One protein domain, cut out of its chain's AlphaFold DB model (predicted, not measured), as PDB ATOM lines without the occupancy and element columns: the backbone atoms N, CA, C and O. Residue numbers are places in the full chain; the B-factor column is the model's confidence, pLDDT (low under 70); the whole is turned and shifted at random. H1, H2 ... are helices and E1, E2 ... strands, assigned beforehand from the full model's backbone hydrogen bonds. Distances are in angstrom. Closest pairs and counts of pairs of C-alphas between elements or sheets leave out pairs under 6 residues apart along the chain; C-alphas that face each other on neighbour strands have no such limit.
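This is residues 7 to 45 and 56 to 100 of the 215 residues of an uncharacterized protein of Peniophora sp. CONT (UniProt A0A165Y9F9). One strongly twisted sheet of five strands makes the body, and a helix, H2, sticks out from it with residues 56 to 64 and 66 to 72 standing free at one end of the longest axis. A short helix, H1, only grazes the sheet with its residues 21 to 24, away from H2. The 84 printed residues have two named helices and five named strands, in the order E1, E2, H1, E3, H2, E4, E5; the sheet is mixed, with the order E1, E2, E3, E5, E4, where only E3 and E5 are parallel. The class is mixed, helices and strands. The whole is loose, with a radius of gyration of the C-alphas of 15.6 A, and elongated, spanning 43 by 26 by 21 A.

E1, residues 7 to 10, is an edge strand of the sheet and forms a hairpin with E2, residues 14 to 18. The two are antiparallel, at 145 degrees between their directions, with N 8 and O 16 2.8 A apart and N 10 and O 14 2.9 A apart, both within hydrogen-bond range. H1, residues 21 to 27, only grazes the sheet. Its closest approach to E3, residues 37 to 41, is between the C-alphas of Phe 24 and Trp 38, 7.1 A apart. E3 is antiparallel to E2 at 152 degrees, with N 17 and O 40 within hydrogen-bond range at 2.8 A. H2, residues 56 to 68, is not on the sheet, and it is apart from E1, E2, E5, residues 92 to 99, and H1. E5 is an inner strand, parallel to E3 at 21 degrees; N 39 and O 95 are within hydrogen-bond range at 2.8 A, and so are N 41 and O 97 at 2.9 A. E4, residues 80 to 87, is the other edge strand and forms a hairpin with E5. These two are antiparallel at 153 degrees, with N 83 and O 96 at 2.9 A and N 94 and O 85 at 3.0 A, within hydrogen-bond range. E4 bends by 55 degrees at residue 84. From edge to edge of the sheet the strands' lines turn by 101 degrees. In H1 and H2 every O i to N i+4 pair is within hydrogen-bond range.

E1, residues 7 to 10, begins at C-alpha 7, (203.040, 159.174, 183.202). E2, residues 14 to 18, is 13.1 A from first to last C-alpha, and E3, residues 37 to 41, is 13.2 A. H1, residues 21 to 27, is a helix of 7 residues. H2, residues 56 to 68, is 18.0 A long and begins at C-alpha 56, (225.071, 155.058, 190.873). E4, residues 80 to 87, is 20.0 A long. E5, residues 92 to 99, is 21.9 A long and ends at C-alpha 99, (204.064, 164.681, 199.459).

The two C-alphas farthest apart are those of Leu 68 and Lys 90, 46.4 A. Without the stretches that stand free, the body has 68 residues and spans 40 by 26 by 19 A. Residues 46 to 55 are cut out and not printed, and C-alphas 45 and 56 are 16.1 A apart across the cut. Of the links that are printed whole, the one from H2 to E4 is long, with 11 residues; H1 to E3 is short, with 9 residues; E1 to E2, E2 to H1 and E4 to E5 are tight. The mean pLDDT of the printed part is 80.4, and 13 residues are under 70, namely 43 to 45 and 69 to 78.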
ATOM      1  N   LEU A   7     201.832 158.766 182.492       80.94
ATOM      2  CA  LEU A   7     203.040 159.174 183.202       80.94
ATOM      3  C   LEU A   7     203.822 160.212 182.403       80.94
ATOM      4  O   LEU A   7     203.980 160.097 181.185       80.94
ATOM      5  N   ARG A   8     204.348 161.216 183.101       81.12
ATOM      6  CA  ARG A   8     205.292 162.189 182.554       81.12
ATOM      7  C   ARG A   8     206.342 162.547 183.585       81.12
ATOM      8  O   ARG A   8     206.026 162.699 184.758       81.12
ATOM      9  N   PHE A   9     207.573 162.722 183.128       79.31
ATOM     10  CA  PHE A   9     208.660 163.220 183.956       79.31
ATOM     11  C   PHE A   9     208.866 164.713 183.708       79.31
ATOM     12  O   PHE A   9     208.964 165.150 182.560       79.31
ATOM     13  N   TYR A  10     208.949 165.474 184.792       78.56
ATOM     14  CA  TYR A  10     209.354 166.870 184.790       78.56
ATOM     15  C   TYR A  10     210.567 167.000 185.696       78.56
ATOM     16  O   TYR A  10     210.536 166.548 186.834       78.56
ATOM     17  N   HIS A  11     211.620 167.651 185.214       71.94
ATOM     18  CA  HIS A  11     212.862 167.803 185.974       71.94
ATOM     19  C   HIS A  11     212.641 168.463 187.349       71.94
ATOM     20  O   HIS A  11     213.254 168.092 188.345       71.94
ATOM     21  N   GLU A  12     211.721 169.423 187.416       75.25
ATOM     22  CA  GLU A  12     211.428 170.176 188.638       75.25
ATOM     23  C   GLU A  12     210.485 169.431 189.591       75.25
ATOM     24  O   GLU A  12     210.642 169.532 190.806       75.25
ATOM     25  N   LEU A  13     209.525 168.669 189.051       73.06
ATOM     26  CA  LEU A  13     208.430 168.064 189.821       73.06
ATOM     27  C   LEU A  13     208.532 166.542 189.984       73.06
ATOM     28  O   LEU A  13     207.743 165.946 190.715       73.06
ATOM     29  N   GLY A  14     209.469 165.900 189.292       79.88
ATOM     30  CA  GLY A  14     209.593 164.452 189.228       79.88
ATOM     31  C   GLY A  14     208.543 163.796 188.327       79.88
ATOM     32  O   GLY A  14     208.108 164.347 187.310       79.88
ATOM     33  N   ILE A  15     208.172 162.565 188.678       84.06
ATOM     34  CA  ILE A  15     207.209 161.764 187.920       84.06
ATOM     35  C   ILE A  15     205.794 162.166 188.326       84.06
ATOM     36  O   ILE A  15     205.413 162.082 189.492       84.06
ATOM     37  N   ILE A  16     204.998 162.553 187.340       87.00
ATOM     38  CA  ILE A  16     203.598 162.920 187.486       87.00
ATOM     39  C   ILE A  16     202.741 161.920 186.713       87.00
ATOM     40  O   ILE A  16     202.959 161.690 185.522       87.00
ATOM     41  N   ALA A  17     201.735 161.370 187.383       89.44
ATOM     42  CA  ALA A  17     200.664 160.600 186.776       89.44
ATOM     43  C   ALA A  17     199.391 161.444 186.691       89.44
ATOM     44  O   ALA A  17     199.041 162.149 187.635       89.44
ATOM     45  N   TRP A  18     198.674 161.339 185.578       90.00
ATOM     46  CA  TRP A  18     197.293 161.810 185.495       90.00
ATOM     47  C   TRP A  18     196.344 160.637 185.698       90.00
ATOM     48  O   TRP A  18     196.517 159.599 185.052       90.00
ATOM     49  N   ALA A  19     195.358 160.823 186.574       89.00
ATOM     50  CA  ALA A  19     194.270 159.872 186.745       89.00
ATOM     51  C   ALA A  19     193.455 159.782 185.448       89.00
ATOM     52  O   ALA A  19     193.170 160.801 184.809       89.00
ATOM     53  N   ASP A  20     193.110 158.561 185.052       88.44
ATOM     54  CA  ASP A  20     192.089 158.323 184.041       88.44
ATOM     55  C   ASP A  20     190.691 158.403 184.670       88.44
ATOM     56  O   ASP A  20     190.546 158.556 185.886       88.44
ATOM     57  N   ASP A  21     189.660 158.333 183.828       87.44
ATOM     58  CA  ASP A  21     188.271 158.431 184.276       87.44
ATOM     59  C   ASP A  21     187.929 157.291 185.259       87.44
ATOM     60  O   ASP A  21     187.280 157.534 186.273       87.44
ATOM     61  N   ASP A  22     188.456 156.078 185.030       85.94
ATOM     62  CA  ASP A  22     188.274 154.914 185.912       85.94
ATOM     63  C   ASP A  22     188.833 155.175 187.327       85.94
ATOM     64  O   ASP A  22     188.161 154.926 188.333       85.94
ATOM     65  N   LEU A  23     190.077 155.665 187.428       84.00
ATOM     66  CA  LEU A  23     190.727 155.961 188.706       84.00
ATOM     67  C   LEU A  23     190.053 157.147 189.397       84.00
ATOM     68  O   LEU A  23     189.868 157.129 190.615       84.00
ATOM     69  N   PHE A  24     189.667 158.160 188.622       87.81
ATOM     70  CA  PHE A  24     188.949 159.315 189.133       87.81
ATOM     71  C   PHE A  24     187.615 158.882 189.754       87.81
ATOM     72  O   PHE A  24     187.372 159.148 190.925       87.81
ATOM     73  N   GLU A  25     186.778 158.129 189.045       87.00
ATOM     74  CA  GLU A  25     185.491 157.663 189.578       87.00
ATOM     75  C   GLU A  25     185.638 156.739 190.796       87.00
ATOM     76  O   GLU A  25     184.801 156.765 191.696       87.00
ATOM     77  N   THR A  26     186.702 155.933 190.844       87.62
ATOM     78  CA  THR A  26     186.899 154.946 191.917       87.62
ATOM     79  C   THR A  26     187.423 155.567 193.211       87.62
ATOM     80  O   THR A  26     187.028 155.144 194.298       87.62
ATOM     81  N   PHE A  27     188.340 156.533 193.112       84.31
ATOM     82  CA  PHE A  27     189.121 157.013 194.259       84.31
ATOM     83  C   PHE A  27     188.835 158.461 194.653       84.31
ATOM     84  O   PHE A  27     189.377 158.936 195.654       84.31
ATOM     85  N   THR A  28     187.999 159.177 193.903       86.50
ATOM     86  CA  THR A  28     187.637 160.549 194.262       86.50
ATOM     87  C   THR A  28     186.391 160.590 195.143       86.50
ATOM     88  O   THR A  28     185.474 159.784 195.010       86.50
ATOM     89  N   GLY A  29     186.396 161.508 196.111       83.81
ATOM     90  CA  GLY A  29     185.262 161.746 197.003       83.81
ATOM     91  C   GLY A  29     184.379 162.898 196.525       83.81
ATOM     92  O   GLY A  29     184.686 163.560 195.538       83.81
ATOM     93  N   ASP A  30     183.342 163.207 197.306       88.19
ATOM     94  CA  ASP A  30     182.304 164.212 197.000       88.19
ATOM     95  C   ASP A  30     182.822 165.624 196.657       88.19
ATOM     96  O   ASP A  30     182.082 166.455 196.132       88.19
ATOM     97  N   LEU A  31     184.081 165.927 196.984       87.12
ATOM     98  CA  LEU A  31     184.711 167.217 196.702       87.12
ATOM     99  C   LEU A  31     185.182 167.362 195.248       87.12
ATOM    100  O   LEU A  31     185.311 168.494 194.773       87.12
ATOM    101  N   MET A  32     185.463 166.255 194.555       90.06
ATOM    102  CA  MET A  32     185.895 166.288 193.159       90.06
ATOM    103  C   MET A  32     184.685 166.152 192.236       90.06
ATOM    104  O   MET A  32     183.902 165.212 192.342       90.06
ATOM    105  N   GLU A  33     184.522 167.108 191.326       89.94
ATOM    106  CA  GLU A  33     183.371 167.141 190.423       89.94
ATOM    107  C   GLU A  33     183.716 166.560 189.049       89.94
ATOM    108  O   GLU A  33     184.862 166.591 188.599       89.94
ATOM    109  N   GLY A  34     182.695 166.081 188.332       88.44
ATOM    110  CA  GLY A  34     182.854 165.627 186.953       88.44
ATOM    111  C   GLY A  34     183.423 166.733 186.058       88.44
ATOM    112  O   GLY A  34     182.807 167.788 185.886       88.44
ATOM    113  N   GLY A  35     184.589 166.474 185.465       87.62
ATOM    114  CA  GLY A  35     185.328 167.431 184.636       87.62
ATOM    115  C   GLY A  35     186.504 168.113 185.342       87.62
ATOM    116  O   GLY A  35     187.278 168.801 184.666       87.62
ATOM    117  N   ASP A  36     186.668 167.909 186.651       90.88
ATOM    118  CA  ASP A  36     187.936 168.174 187.326       90.88
ATOM    119  C   ASP A  36     189.001 167.185 186.824       90.88
ATOM    120  O   ASP A  36     188.700 166.094 186.340       90.88
ATOM    121  N   LEU A  37     190.267 167.582 186.914       90.69
ATOM    122  CA  LEU A  37     191.393 166.705 186.602       90.69
ATOM    123  C   LEU A  37     192.133 166.349 187.885       90.69
ATOM    124  O   LEU A  37     192.168 167.153 188.815       90.69
ATOM    125  N   TRP A  38     192.770 165.181 187.910       91.56
ATOM    126  CA  TRP A  38     193.552 164.744 189.059       91.56
ATOM    127  C   TRP A  38     194.968 164.341 188.651       91.56
ATOM    128  O   TRP A  38     195.188 163.472 187.806       91.56
ATOM    129  N   GLN A  39     195.923 165.033 189.259       91.75
ATOM    130  CA  GLN A  39     197.353 164.879 189.099       91.75
ATOM    131  C   GLN A  39     197.933 164.243 190.365       91.75
ATOM    132  O   GLN A  39     197.696 164.715 191.476       91.75
ATOM    133  N   ILE A  40     198.730 163.194 190.200       89.69
ATOM    134  CA  ILE A  40     199.363 162.449 191.286       89.69
ATOM    135  C   ILE A  40     200.877 162.533 191.083       89.69
ATOM    136  O   ILE A  40     201.417 161.983 190.122       89.69
ATOM    137  N   CYS A  41     201.571 163.246 191.963       88.25
ATOM    138  CA  CYS A  41     203.030 163.319 191.954       88.25
ATOM    139  C   CYS A  41     203.582 162.049 192.609       88.25
ATOM    140  O   CYS A  41     203.449 161.886 193.812       88.25
ATOM    141  N   LEU A  42     204.171 161.136 191.836       80.38
ATOM    142  CA  LEU A  42     204.534 159.786 192.287       80.38
ATOM    143  C   LEU A  42     205.918 159.669 192.935       80.38
ATOM    144  O   LEU A  42     206.293 158.574 193.346       80.38
ATOM    145  N   GLY A  43     206.713 160.735 193.000       68.88
ATOM    146  CA  GLY A  43     208.109 160.577 193.393       68.88
ATOM    147  C   GLY A  43     208.762 161.798 194.008       68.88
ATOM    148  O   GLY A  43     208.299 162.930 193.873       68.88
ATOM    149  N   ARG A  44     209.884 161.510 194.675       63.59
ATOM    150  CA  ARG A  44     210.861 162.490 195.145       63.59
ATOM    151  C   ARG A  44     211.525 163.141 193.928       63.59
ATOM    152  O   ARG A  44     211.744 162.487 192.907       63.59
ATOM    153  N   ARG A  45     211.860 164.426 194.038       66.00
ATOM    154  CA  ARG A  45     212.737 165.096 193.073       66.00
ATOM    155  C   ARG A  45     214.085 164.372 193.107       66.00
ATOM    156  O   ARG A  45     214.739 164.372 194.145       66.00
ATOM    157  N   GLU A  56     224.694 156.269 190.143       87.94
ATOM    158  CA  GLU A  56     225.071 155.058 190.873       87.94
ATOM    159  C   GLU A  56     225.023 155.305 192.384       87.94
ATOM    160  O   GLU A  56     224.450 154.500 193.131       87.94
ATOM    161  N   ASP A  57     225.588 156.425 192.834       87.12
ATOM    162  CA  ASP A  57     225.665 156.742 194.257       87.12
ATOM    163  C   ASP A  57     224.280 157.092 194.817       87.12
ATOM    164  O   ASP A  57     223.916 156.610 195.897       87.12
ATOM    165  N   PHE A  58     223.448 157.802 194.048       83.94
ATOM    166  CA  PHE A  58     222.038 158.015 194.373       83.94
ATOM    167  C   PHE A  58     221.281 156.691 194.543       83.94
ATOM    168  O   PHE A  58     220.600 156.482 195.552       83.94
ATOM    169  N   MET A  59     221.397 155.772 193.578       80.56
ATOM    170  CA  MET A  59     220.708 154.478 193.627       80.56
ATOM    171  C   MET A  59     221.188 153.625 194.801       80.56
ATOM    172  O   MET A  59     220.372 152.979 195.465       80.56
ATOM    173  N   ARG A  60     222.492 153.642 195.095       85.31
ATOM    174  CA  ARG A  60     223.061 152.948 196.254       85.31
ATOM    175  C   ARG A  60     222.496 153.513 197.556       85.31
ATOM    176  O   ARG A  60     221.997 152.736 198.369       85.31
ATOM    177  N   GLY A  61     222.490 154.836 197.713       81.81
ATOM    178  CA  GLY A  61     221.918 155.509 198.879       81.81
ATOM    179  C   GLY A  61     220.428 155.211 199.062       81.81
ATOM    180  O   GLY A  61     219.994 154.891 200.167       81.81
ATOM    181  N   LEU A  62     219.651 155.218 197.975       79.81
ATOM    182  CA  LEU A  62     218.222 154.897 198.003       79.81
ATOM    183  C   LEU A  62     217.961 153.448 198.440       79.81
ATOM    184  O   LEU A  62     217.069 153.183 199.251       79.81
ATOM    185  N   ILE A  63     218.729 152.494 197.907       79.06
ATOM    186  CA  ILE A  63     218.604 151.083 198.284       79.06
ATOM    187  C   ILE A  63     219.001 150.899 199.749       79.06
ATOM    188  O   ILE A  63     218.270 150.238 200.489       79.06
ATOM    189  N   GLU A  64     220.102 151.510 200.187       82.69
ATOM    190  CA  GLU A  64     220.537 151.487 201.584       82.69
ATOM    191  C   GLU A  64     219.467 152.068 202.517       82.69
ATOM    192  O   GLU A  64     219.111 151.413 203.496       82.69
ATOM    193  N   GLU A  65     218.876 153.221 202.185       72.50
ATOM    194  CA  GLU A  65     217.766 153.829 202.933       72.50
ATOM    195  C   GLU A  65     216.573 152.868 203.031       72.50
ATOM    196  O   GLU A  65     216.066 152.609 204.123       72.50
ATOM    197  N   SER A  66     216.166 152.267 201.907       71.44
ATOM    198  CA  SER A  66     215.019 151.349 201.862       71.44
ATOM    199  C   SER A  66     215.238 150.065 202.672       71.44
ATOM    200  O   SER A  66     214.305 149.535 203.278       71.44
ATOM    201  N   CYS A  67     216.478 149.568 202.709       73.88
ATOM    202  CA  CYS A  67     216.848 148.346 203.412       73.88
ATOM    203  C   CYS A  67     217.079 148.579 204.908       73.88
ATOM    204  O   CYS A  67     216.720 147.729 205.726       73.88
ATOM    205  N   LEU A  68     217.683 149.710 205.276       74.00
ATOM    206  CA  LEU A  68     217.989 150.056 206.664       74.00
ATOM    207  C   LEU A  68     216.774 150.625 207.392       74.00
ATOM    208  O   LEU A  68     216.619 150.406 208.596       74.00
ATOM    209  N   PHE A  69     215.892 151.311 206.667       67.50
ATOM    210  CA  PHE A  69     214.753 152.005 207.240       67.50
ATOM    211  C   PHE A  69     213.434 151.694 206.523       67.50
ATOM    212  O   PHE A  69     212.746 152.612 206.068       67.50
ATOM    213  N   PRO A  70     212.987 150.424 206.514       63.31
ATOM    214  CA  PRO A  70     211.730 150.038 205.867       63.31
ATOM    215  C   PRO A  70     210.507 150.796 206.416       63.31
ATOM    216  O   PRO A  70     209.499 150.907 205.726       63.31
ATOM    217  N   ASN A  71     210.613 151.367 207.627       55.81
ATOM    218  CA  ASN A  71     209.558 152.141 208.283       55.81
ATOM    219  C   ASN A  71     209.912 153.619 208.547       55.81
ATOM    220  O   ASN A  71     209.063 154.320 209.085       55.81
ATOM    221  N   ALA A  72     211.113 154.128 208.216       53.81
ATOM    222  CA  ALA A  72     211.377 155.573 208.394       53.81
ATOM    223  C   ALA A  72     210.700 156.430 207.319       53.81
ATOM    224  O   ALA A  72     210.600 157.648 207.474       53.81
ATOM    225  N   VAL A  73     210.148 155.776 206.288       53.81
ATOM    226  CA  VAL A  73     209.371 156.401 205.215       53.81
ATOM    227  C   VAL A  73     208.214 157.264 205.759       53.81
ATOM    228  O   VAL A  73     207.786 158.201 205.095       53.81
ATOM    229  N   THR A  74     207.727 157.015 206.979       51.88
ATOM    230  CA  THR A  74     206.545 157.699 207.525       51.88
ATOM    231  C   THR A  74     206.825 158.941 208.374       51.88
ATOM    232  O   THR A  74     205.931 159.776 208.480       51.88
ATOM    233  N   THR A  75     208.013 159.113 208.967       53.88
ATOM    234  CA  THR A  75     208.214 160.194 209.960       53.88
ATOM    235  C   THR A  75     208.858 161.450 209.376       53.88
ATOM    236  O   THR A  75     208.503 162.555 209.778       53.88
ATOM    237  N   GLU A  76     209.779 161.307 208.418       57.88
ATOM    238  CA  GLU A  76     210.553 162.442 207.875       57.88
ATOM    239  C   GLU A  76     210.130 162.853 206.462       57.88
ATOM    240  O   GLU A  76     210.333 163.996 206.055       57.88
ATOM    241  N   HIS A  77     209.473 161.962 205.718       59.06
ATOM    242  CA  HIS A  77     209.053 162.256 204.345       59.06
ATOM    243  C   HIS A  77     207.718 163.002 204.270       59.06
ATOM    244  O   HIS A  77     207.281 163.356 203.184       59.06
ATOM    245  N   GLY A  78     207.122 163.284 205.430       66.50
ATOM    246  CA  GLY A  78     205.894 164.042 205.616       66.50
ATOM    247  C   GLY A  78     204.658 163.448 204.937       66.50
ATOM    248  O   GLY A  78     204.641 162.297 204.501       66.50
ATOM    249  N   ALA A  79     203.555 164.189 204.986       76.50
ATOM    250  CA  ALA A  79     202.229 163.645 204.716       76.50
ATOM    251  C   ALA A  79     201.827 163.841 203.252       76.50
ATOM    252  O   ALA A  79     202.060 164.898 202.663       76.50
ATOM    253  N   TRP A  80     201.158 162.854 202.663       81.75
ATOM    254  CA  TRP A  80     200.470 163.070 201.394       81.75
ATOM    255  C   TRP A  80     199.314 164.048 201.596       81.75
ATOM    256  O   TRP A  80     198.466 163.850 202.463       81.75
ATOM    257  N   GLN A  81     199.271 165.090 200.774       86.00
ATOM    258  CA  GLN A  81     198.162 166.032 200.719       86.00
ATOM    259  C   GLN A  81     197.607 166.110 199.302       86.00
ATOM    260  O   GLN A  81     198.357 166.059 198.326       86.00
ATOM    261  N   THR A  82     196.295 166.296 199.199       89.12
ATOM    262  CA  THR A  82     195.606 166.538 197.933       89.12
ATOM    263  C   THR A  82     195.036 167.947 197.958       89.12
ATOM    264  O   THR A  82     194.150 168.246 198.756       89.12
ATOM    265  N   VAL A  83     195.562 168.822 197.104       90.50
ATOM    266  CA  VAL A  83     195.200 170.245 197.065       90.50
ATOM    267  C   VAL A  83     194.546 170.601 195.737       90.50
ATOM    268  O   VAL A  83     194.947 170.112 194.684       90.50
ATOM    269  N   LEU A  84     193.528 171.460 195.775       91.50
ATOM    270  CA  LEU A  84     192.903 171.985 194.566       91.50
ATOM    271  C   LEU A  84     193.711 173.176 194.042       91.50
ATOM    272  O   LEU A  84     193.808 174.209 194.700       91.50
ATOM    273  N   THR A  85     194.226 173.040 192.829       87.62
ATOM    274  CA  THR A  85     194.968 174.067 192.091       87.62
ATOM    275  C   THR A  85     194.163 174.556 190.889       87.62
ATOM    276  O   THR A  85     193.185 173.924 190.459       87.62
ATOM    277  N   ARG A  86     194.531 175.722 190.350       84.81
ATOM    278  CA  ARG A  86     193.863 176.309 189.180       84.81
ATOM    279  C   ARG A  86     194.866 176.508 188.063       84.81
ATOM    280  O   ARG A  86     195.353 177.613 187.847       84.81
ATOM    281  N   GLN A  87     195.094 175.446 187.303       80.56
ATOM    282  CA  GLN A  87     196.122 175.445 186.275       80.56
ATOM    283  C   GLN A  87     195.613 175.867 184.889       80.56
ATOM    284  O   GLN A  87     194.458 175.652 184.479       80.56
ATOM    285  N   GLY A  88     196.546 176.482 184.165       71.38
ATOM    286  CA  GLY A  88     196.475 176.830 182.755       71.38
ATOM    287  C   GLY A  88     195.547 177.977 182.370       71.38
ATOM    288  O   GLY A  88     194.773 178.528 183.154       71.38
ATOM    289  N   ARG A  89     195.598 178.342 181.083       71.19
ATOM    290  CA  ARG A  89     194.896 179.528 180.536       71.19
ATOM    291  C   ARG A  89     193.381 179.519 180.741       71.19
ATOM    292  O   ARG A  89     192.752 180.575 180.765       71.19
ATOM    293  N   LYS A  90     192.783 178.329 180.848       76.62
ATOM    294  CA  LYS A  90     191.339 178.141 181.046       76.62
ATOM    295  C   LYS A  90     190.936 178.044 182.521       76.62
ATOM    296  O   LYS A  90     189.751 177.860 182.774       76.62
ATOM    297  N   LYS A  91     191.881 178.179 183.465       81.44
ATOM    298  CA  LYS A  91     191.656 178.035 184.914       81.44
ATOM    299  C   LYS A  91     190.900 176.748 185.241       81.44
ATOM    300  O   LYS A  91     189.854 176.780 185.891       81.44
ATOM    301  N   ARG A  92     191.389 175.624 184.711       86.25
ATOM    302  CA  ARG A  92     190.784 174.320 184.995       86.25
ATOM    303  C   ARG A  92     191.063 173.957 186.450       86.25
ATOM    304  O   ARG A  92     192.116 174.296 186.980       86.25
ATOM    305  N   ARG A  93     190.098 173.296 187.084       90.56
ATOM    306  CA  ARG A  93     190.245 172.743 188.429       90.56
ATOM    307  C   ARG A  93     191.100 171.485 188.329       90.56
ATOM    308  O   ARG A  93     190.712 170.537 187.648       90.56
ATOM    309  N   VAL A  94     192.273 171.515 188.952       91.31
ATOM    310  CA  VAL A  94     193.203 170.385 188.972       91.31
ATOM    311  C   VAL A  94     193.500 170.037 190.419       91.31
ATOM    312  O   VAL A  94     194.064 170.841 191.158       91.31
ATOM    313  N   TRP A  95     193.117 168.843 190.834       92.50
ATOM    314  CA  TRP A  95     193.508 168.288 192.118       92.50
ATOM    315  C   TRP A  95     194.921 167.735 192.008       92.50
ATOM    316  O   TRP A  95     195.218 167.002 191.073       92.50
ATOM    317  N   VAL A  96     195.795 168.091 192.942       90.88
ATOM    318  CA  VAL A  96     197.193 167.662 192.956       90.88
ATOM    319  C   VAL A  96     197.459 166.919 194.254       90.88
ATOM    320  O   VAL A  96     197.447 167.522 195.326       90.88
ATOM    321  N   THR A  97     197.709 165.617 194.152       89.69
ATOM    322  CA  THR A  97     198.171 164.780 195.263       89.69
ATOM    323  C   THR A  97     199.690 164.753 195.274       89.69
ATOM    324  O   THR A  97     200.316 164.343 194.297       89.69
ATOM    325  N   ARG A  98     200.290 165.207 196.374       87.06
ATOM    326  CA  ARG A  98     201.743 165.324 196.530       87.06
ATOM    327  C   ARG A  98     202.171 165.112 197.973       87.06
ATOM    328  O   ARG A  98     201.383 165.299 198.897       87.06
ATOM    329  N   LEU A  99     203.441 164.790 198.151       79.44
ATOM    330  CA  LEU A  99     204.064 164.681 199.459       79.44
ATOM    331  C   LEU A  99     204.369 166.083 200.024       79.44
ATOM    332  O   LEU A  99     204.922 166.925 199.316       79.44
ATOM    333  N   THR A 100     203.996 166.345 201.277       74.31
ATOM    334  CA  THR A 100     204.446 167.525 202.033       74.31
ATOM    335  C   THR A 100     205.752 167.196 202.711       74.31
ATOM    336  O   THR A 100     205.812 166.233 203.459       74.31
TER     337      THR A 100